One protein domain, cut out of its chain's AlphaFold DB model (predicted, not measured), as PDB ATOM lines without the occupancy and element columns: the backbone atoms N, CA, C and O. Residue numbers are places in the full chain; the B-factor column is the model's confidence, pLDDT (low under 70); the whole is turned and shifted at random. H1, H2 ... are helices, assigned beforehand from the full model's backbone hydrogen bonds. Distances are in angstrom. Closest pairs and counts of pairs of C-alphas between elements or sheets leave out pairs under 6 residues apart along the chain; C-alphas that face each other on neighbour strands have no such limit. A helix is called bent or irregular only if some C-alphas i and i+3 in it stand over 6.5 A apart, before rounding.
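This is residues 99 to 146 of the 225 residues of the protein "Lactamase_B domain-containing protein" of Acidobacteria bacterium (UniProt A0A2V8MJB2). Two helices, H2 and H3, form a splayed hairpin in a flat domain; the short helix H1 turns off at a corner from the first end of H2, and H4 sticks out past the far end of H3 without packing on any helix. H2 is the longest helix, and H3 folds back beside it, the two meeting over a small part of H2 only. The printed part has 48 residues with four named helices, in the order H1, H2, H3, H4 along the chain, and no named strand; the class is all helix. The whole is only just loose, close to compact, with a radius of gyration of the C-alphas of 11.8 A. The C-alphas span 33 by 29 by 9 A along their three main axes.

The longest helix by residues is H2, residues 105 to 117. H3, residues 120 to 129, touches H2, with 4 pairs of C-alphas within 8 A. Their closest C-alphas, those of Met 115 and Ala 126, are 6.3 A apart. H2 touches H3 with residues 114 to 115 alone. The lines of H2 and H3 stand at a shallow tilt of 28 degrees and run opposite ways, and the two helices form a helical hairpin. Their centres are 13.3 A apart. H3 is irregular: C-alphas 121 and 124 are 7.7 A apart, and its line is a rough one. H1, residues 99 to 103, only just touches H2, with 3 pairs of C-alphas within 8 A, and the two touch only at the corner by their link. The closest C-alphas of H1 and H2 are those of Trp 101 and Ala 107, 7.1 A apart, and H2 touches H1 with residues 107 to 108 alone. H1 and H3 are apart. H4, residues 138 to 144, touches no helix and is apart from H1, H2 and H3. In H1, H2 and H4 every pair of O of residue i and N of residue i+4 is within hydrogen-bond range, while in H3 4 of 6 such pairs are.

H2 runs 18.7 A from C-alpha 105 at (-41.974, 29.564, 10.146) to C-alpha 117 at (-24.075, 31.668, 15.163), nearly along x. H3 is 14.9 A from its first to its last C-alpha and runs back toward lower x, from Pro 120 to Leu 129. H1 begins with Lys 99, where the C-alpha is at (-47.291, 20.695, 15.847), and ends at Glu 103, 6.2 A from first to last C-alpha. H4 spans 10.1 A from Pro 138 to Glu 144, where the C-alpha is at (-41.835, 14.556, 28.887).

The outline is flat, and the two C-alphas farthest apart are those of Ile 117 and Gly 146, at 33.3 A. The first and last printed C-alphas, of Lys 99 and Gly 146, are 19.4 A apart. Residues 138 to 146, of which 138 to 144 belong to H4, stand free; the body without them has 39 residues, spans 30 by 21 by 8 A and has a radius of gyration of 10.1 A. The links from H1 to H2 and from H2 to H3 are tight, with 1 and 2 residues between the helices. The link from H3 to H4 is short, with 8 residues, and there is no long link. The printed part runs from residue 99 to residue 146 with no cut. The mean pLDDT of the printed part of this model is 88.5, and no printed residue is under 70.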
ATOM      1  N   LYS A  99     -46.379  20.104  16.830       86.38
ATOM      2  CA  LYS A  99     -47.291  20.695  15.847       86.38
ATOM      3  C   LYS A  99     -47.157  22.222  15.786       86.38
ATOM      4  O   LYS A  99     -46.992  22.772  14.703       86.38
ATOM      5  N   GLN A 100     -47.178  22.897  16.938       86.12
ATOM      6  CA  GLN A 100     -47.033  24.357  17.002       86.12
ATOM      7  C   GLN A 100     -45.684  24.835  16.450       86.12
ATOM      8  O   GLN A 100     -45.619  25.884  15.812       86.12
ATOM      9  N   TRP A 101     -44.617  24.065  16.671       86.25
ATOM     10  CA  TRP A 101     -43.308  24.337  16.086       86.25
ATOM     11  C   TRP A 101     -43.321  24.231  14.557       86.25
ATOM     12  O   TRP A 101     -42.886  25.154  13.864       86.25
ATOM     13  N   LEU A 102     -43.849  23.124  14.025       88.62
ATOM     14  CA  LEU A 102     -43.912  22.866  12.583       88.62
ATOM     15  C   LEU A 102     -44.755  23.914  11.844       88.62
ATOM     16  O   LEU A 102     -44.442  24.274  10.709       88.62
ATOM     17  N   GLU A 103     -45.787  24.440  12.500       92.38
ATOM     18  CA  GLU A 103     -46.676  25.466  11.953       92.38
ATOM     19  C   GLU A 103     -46.083  26.891  12.019       92.38
ATOM     20  O   GLU A 103     -46.590  27.791  11.348       92.38
ATOM     21  N   SER A 104     -44.985  27.116  12.758       90.38
ATOM     22  CA  SER A 104     -44.373  28.441  12.936       90.38
ATOM     23  C   SER A 104     -43.062  28.616  12.161       90.38
ATOM     24  O   SER A 104     -41.967  28.321  12.648       90.38
ATOM     25  N   LYS A 105     -43.155  29.194  10.957       94.31
ATOM     26  CA  LYS A 105     -41.974  29.564  10.146       94.31
ATOM     27  C   LYS A 105     -41.087  30.613  10.822       94.31
ATOM     28  O   LYS A 105     -39.873  30.596  10.647       94.31
ATOM     29  N   GLU A 106     -41.687  31.527  11.579       92.38
ATOM     30  CA  GLU A 106     -40.967  32.589  12.287       92.38
ATOM     31  C   GLU A 106     -40.076  32.010  13.393       92.38
ATOM     32  O   GLU A 106     -38.884  32.313  13.452       92.38
ATOM     33  N   ALA A 107     -40.610  31.095  14.208       87.75
ATOM     34  CA  ALA A 107     -39.830  30.419  15.243       87.75
ATOM     35  C   ALA A 107     -38.676  29.595  14.639       87.75
ATOM     36  O   ALA A 107     -37.546  29.653  15.129       87.75
ATOM     37  N   GLN A 108     -38.937  28.893  13.529       90.88
ATOM     38  CA  GLN A 108     -37.920  28.143  12.781       90.88
ATOM     39  C   GLN A 108     -36.787  29.037  12.268       90.88
ATOM     40  O   GLN A 108     -35.616  28.659  12.360       90.88
ATOM     41  N   ALA A 109     -37.107  30.237  11.777       93.44
ATOM     42  CA  ALA A 109     -36.105  31.197  11.325       93.44
ATOM     43  C   ALA A 109     -35.205  31.676  12.479       93.44
ATOM     44  O   ALA A 109     -33.984  31.714  12.321       93.44
ATOM     45  N   HIS A 110     -35.780  31.975  13.651       91.12
ATOM     46  CA  HIS A 110     -35.008  32.389  14.829       91.12
ATOM     47  C   HIS A 110     -34.049  31.305  15.322       91.12
ATOM     48  O   HIS A 110     -32.878  31.593  15.565       91.12
ATOM     49  N   VAL A 111     -34.517  30.061  15.428       89.81
ATOM     50  CA  VAL A 111     -33.662  28.932  15.819       89.81
ATOM     51  C   VAL A 111     -32.573  28.687  14.782       89.81
ATOM     52  O   VAL A 111     -31.418  28.528  15.155       89.81
ATOM     53  N   THR A 112     -32.901  28.713  13.487       91.44
ATOM     54  CA  THR A 112     -31.904  28.527  12.418       91.44
ATOM     55  C   THR A 112     -30.802  29.582  12.503       91.44
ATOM     56  O   THR A 112     -29.621  29.246  12.440       91.44
ATOM     57  N   ALA A 113     -31.171  30.850  12.701       93.00
ATOM     58  CA  ALA A 113     -30.210  31.933  12.872       93.00
ATOM     59  C   ALA A 113     -29.349  31.749  14.134       93.00
ATOM     60  O   ALA A 113     -28.135  31.934  14.071       93.00
ATOM     61  N   ALA A 114     -29.948  31.345  15.259       90.06
ATOM     62  CA  ALA A 114     -29.218  31.081  16.499       90.06
ATOM     63  C   ALA A 114     -28.213  29.926  16.343       90.06
ATOM     64  O   ALA A 114     -27.047  30.068  16.710       90.06
ATOM     65  N   MET A 115     -28.633  28.820  15.722       90.56
ATOM     66  CA  MET A 115     -27.775  27.659  15.466       90.56
ATOM     67  C   MET A 115     -26.638  27.973  14.486       90.56
ATOM     68  O   MET A 115     -25.555  27.419  14.623       90.56
ATOM     69  N   ALA A 116     -26.841  28.885  13.528       92.69
ATOM     70  CA  ALA A 116     -25.788  29.315  12.605       92.69
ATOM     71  C   ALA A 116     -24.699  30.179  13.272       92.69
ATOM     72  O   ALA A 116     -23.574  30.240  12.777       92.69
ATOM     73  N   ILE A 117     -25.025  30.861  14.376       93.12
ATOM     74  CA  ILE A 117     -24.075  31.668  15.163       93.12
ATOM     75  C   ILE A 117     -23.308  30.792  16.164       93.12
ATOM     76  O   ILE A 117     -22.182  31.131  16.541       93.12
ATOM     77  N   ALA A 118     -23.907  29.681  16.600       93.00
ATOM     78  CA  ALA A 118     -23.298  28.762  17.548       93.00
ATOM     79  C   ALA A 118     -21.974  28.216  16.996       93.00
ATOM     80  O   ALA A 118     -21.907  27.587  15.940       93.00
ATOM     81  N   LYS A 119     -20.896  28.479  17.730       92.06
ATOM     82  CA  LYS A 119     -19.577  27.923  17.438       92.06
ATOM     83  C   LYS A 119     -19.534  26.440  17.837       92.06
ATOM     84  O   LYS A 119     -20.379  26.014  18.625       92.06
ATOM     85  N   PRO A 120     -18.564  25.649  17.335       94.25
ATOM     86  CA  PRO A 120     -18.476  24.217  17.639       94.25
ATOM     87  C   PRO A 120     -18.486  23.874  19.134       94.25
ATOM     88  O   PRO A 120     -19.035  22.848  19.515       94.25
ATOM     89  N   ASP A 121     -17.915  24.741  19.971       94.19
ATOM     90  CA  ASP A 121     -17.861  24.624  21.430       94.19
ATOM     91  C   ASP A 121     -19.195  24.899  22.139       94.19
ATOM     92  O   ASP A 121     -19.293  24.630  23.326       94.19
ATOM     93  N   LEU A 122     -20.203  25.416  21.429       93.19
ATOM     94  CA  LEU A 122     -21.517  25.777  21.974       93.19
ATOM     95  C   LEU A 122     -22.675  25.016  21.317       93.19
ATOM     96  O   LEU A 122     -23.838  25.366  21.521       93.19
ATOM     97  N   LEU A 123     -22.396  24.026  20.463       90.25
ATOM     98  CA  LEU A 123     -23.450  23.325  19.722       90.25
ATOM     99  C   LEU A 123     -24.398  22.551  20.647       90.25
ATOM    100  O   LEU A 123     -25.588  22.464  20.347       90.25
ATOM    101  N   GLU A 124     -23.899  22.026  21.767       89.50
ATOM    102  CA  GLU A 124     -24.719  21.314  22.750       89.50
ATOM    103  C   GLU A 124     -25.645  22.278  23.503       89.50
ATOM    104  O   GLU A 124     -26.857  22.065  23.578       89.50
ATOM    105  N   GLU A 125     -25.111  23.393  23.997       89.19
ATOM    106  CA  GLU A 125     -25.877  24.442  24.666       89.19
ATOM    107  C   GLU A 125     -26.905  25.060  23.721       89.19
ATOM    108  O   GLU A 125     -28.058  25.265  24.106       89.19
ATOM    109  N   ALA A 126     -26.515  25.325  22.474       89.56
ATOM    110  CA  ALA A 126     -27.412  25.846  21.456       89.56
ATOM    111  C   ALA A 126     -28.535  24.848  21.146       89.56
ATOM    112  O   ALA A 126     -29.695  25.249  21.112       89.56
ATOM    113  N   ALA A 127     -28.239  23.551  21.012       87.44
ATOM    114  CA  ALA A 127     -29.270  22.529  20.825       87.44
ATOM    115  C   ALA A 127     -30.235  22.450  22.023       87.44
ATOM    116  O   ALA A 127     -31.447  22.310  21.837       87.44
ATOM    117  N   ASN A 128     -29.719  22.605  23.244       87.19
ATOM    118  CA  ASN A 128     -30.525  22.603  24.462       87.19
ATOM    119  C   ASN A 128     -31.415  23.846  24.582       87.19
ATOM    120  O   ASN A 128     -32.573  23.728  24.975       87.19
ATOM    121  N   LEU A 129     -30.909  25.036  24.253       88.06
ATOM    122  CA  LEU A 129     -31.636  26.305  24.387       88.06
ATOM    123  C   LEU A 129     -32.575  26.584  23.207       88.06
ATOM    124  O   LEU A 129     -33.678  27.096  23.403       88.06
ATOM    125  N   CYS A 130     -32.148  26.241  21.993       87.38
ATOM    126  CA  CYS A 130     -32.817  26.550  20.730       87.38
ATOM    127  C   CYS A 130     -33.537  25.332  20.133       87.38
ATOM    128  O   CYS A 130     -33.655  25.214  18.917       87.38
ATOM    129  N   SER A 131     -34.037  24.418  20.965       82.12
ATOM    130  CA  SER A 131     -34.828  23.292  20.465       82.12
ATOM    131  C   SER A 131     -36.196  23.744  19.926       82.12
ATOM    132  O   SER A 131     -36.709  24.811  20.279       82.12
ATOM    133  N   ALA A 132     -36.842  22.873  19.146       77.31
ATOM    134  CA  ALA A 132     -38.205  23.059  18.640       77.31
ATOM    135  C   ALA A 132     -39.240  23.387  19.733       77.31
ATOM    136  O   ALA A 132     -40.256  24.027  19.467       77.31
ATOM    137  N   ARG A 133     -38.992  22.945  20.969       74.75
ATOM    138  CA  ARG A 133     -39.894  23.133  22.112       74.75
ATOM    139  C   ARG A 133     -39.319  24.094  23.159       74.75
ATOM    140  O   ARG A 133     -39.803  24.133  24.286       74.75
ATOM    141  N   GLY A 134     -38.312  24.889  22.778       79.00
ATOM    142  CA  GLY A 134     -37.609  25.829  23.653       79.00
ATOM    143  C   GLY A 134     -36.552  25.161  24.544       79.00
ATOM    144  O   GLY A 134     -36.162  24.019  24.286       79.00
ATOM    145  N   PRO A 135     -36.072  25.850  25.593       84.44
ATOM    146  CA  PRO A 135     -35.012  25.342  26.456       84.44
ATOM    147  C   PRO A 135     -35.352  23.997  27.114       84.44
ATOM    148  O   PRO A 135     -36.290  23.903  27.907       84.44
ATOM    149  N   GLN A 136     -34.551  22.970  26.837       85.12
ATOM    150  CA  GLN A 136     -34.687  21.623  27.393       85.12
ATOM    151  C   GLN A 136     -34.087  21.547  28.804       85.12
ATOM    152  O   GLN A 136     -33.049  20.939  29.051       85.12
ATOM    153  N   ARG A 137     -34.739  22.220  29.757       84.94
ATOM    154  CA  ARG A 137     -34.343  22.188  31.174       84.94
ATOM    155  C   ARG A 137     -34.592  20.791  31.772       84.94
ATOM    156  O   ARG A 137     -35.557  20.139  31.376       84.94
ATOM    157  N   PRO A 138     -33.838  20.359  32.801       85.81
ATOM    158  CA  PRO A 138     -34.046  19.054  33.440       85.81
ATOM    159  C   PRO A 138     -35.494  18.778  33.881       85.81
ATOM    160  O   PRO A 138     -35.980  17.658  33.745       85.81
ATOM    161  N   ALA A 139     -36.211  19.798  34.366       85.12
ATOM    162  CA  ALA A 139     -37.622  19.676  34.741       85.12
ATOM    163  C   ALA A 139     -38.536  19.354  33.541       85.12
ATOM    164  O   ALA A 139     -39.427  18.515  33.661       85.12
ATOM    165  N   VAL A 140     -38.277  19.974  32.386       83.75
ATOM    166  CA  VAL A 140     -39.023  19.773  31.132       83.75
ATOM    167  C   VAL A 140     -38.786  18.356  30.603       83.75
ATOM    168  O   VAL A 140     -39.739  17.619  30.356       83.75
ATOM    169  N   LEU A 141     -37.525  17.917  30.571       86.12
ATOM    170  CA  LEU A 141     -37.152  16.563  30.150       86.12
ATOM    171  C   LEU A 141     -37.798  15.471  31.020       86.12
ATOM    172  O   LEU A 141     -38.285  14.464  30.505       86.12
ATOM    173  N   ARG A 142     -37.853  15.665  32.346       90.69
ATOM    174  CA  ARG A 142     -38.547  14.731  33.250       90.69
ATOM    175  C   ARG A 142     -40.044  14.674  32.974       90.69
ATOM    176  O   ARG A 142     -40.605  13.581  32.946       90.69
ATOM    177  N   GLN A 143     -40.674  15.831  32.773       87.06
ATOM    178  CA  GLN A 143     -42.101  15.912  32.486       87.06
ATOM    179  C   GLN A 143     -42.455  15.149  31.202       87.06
ATOM    180  O   GLN A 143     -43.436  14.410  31.179       87.06
ATOM    181  N   GLU A 144     -41.647  15.281  30.153       84.12
ATOM    182  CA  GLU A 144     -41.835  14.556  28.887       84.12
ATOM    183  C   GLU A 144     -41.638  13.052  29.014       84.12
ATOM    184  O   GLU A 144     -42.362  12.278  28.393       84.12
ATOM    185  N   ALA A 145     -40.698  12.634  29.859       90.50
ATOM    186  CA  ALA A 145     -40.504  11.232  30.204       90.50
ATOM    187  C   ALA A 145     -41.633  10.670  31.098       90.50
ATOM    188  O   ALA A 145     -41.556   9.518  31.522       90.50
ATOM    189  N   GLY A 146     -42.659  11.468  31.426       92.06
ATOM    190  CA  GLY A 146     -43.747  11.074  32.323       92.06
ATOM    191  C   GLY A 146     -43.292  10.857  33.768       92.06
ATOM    192  O   GLY A 146     -43.979  10.192  34.542       92.06
TER     193      GLY A 146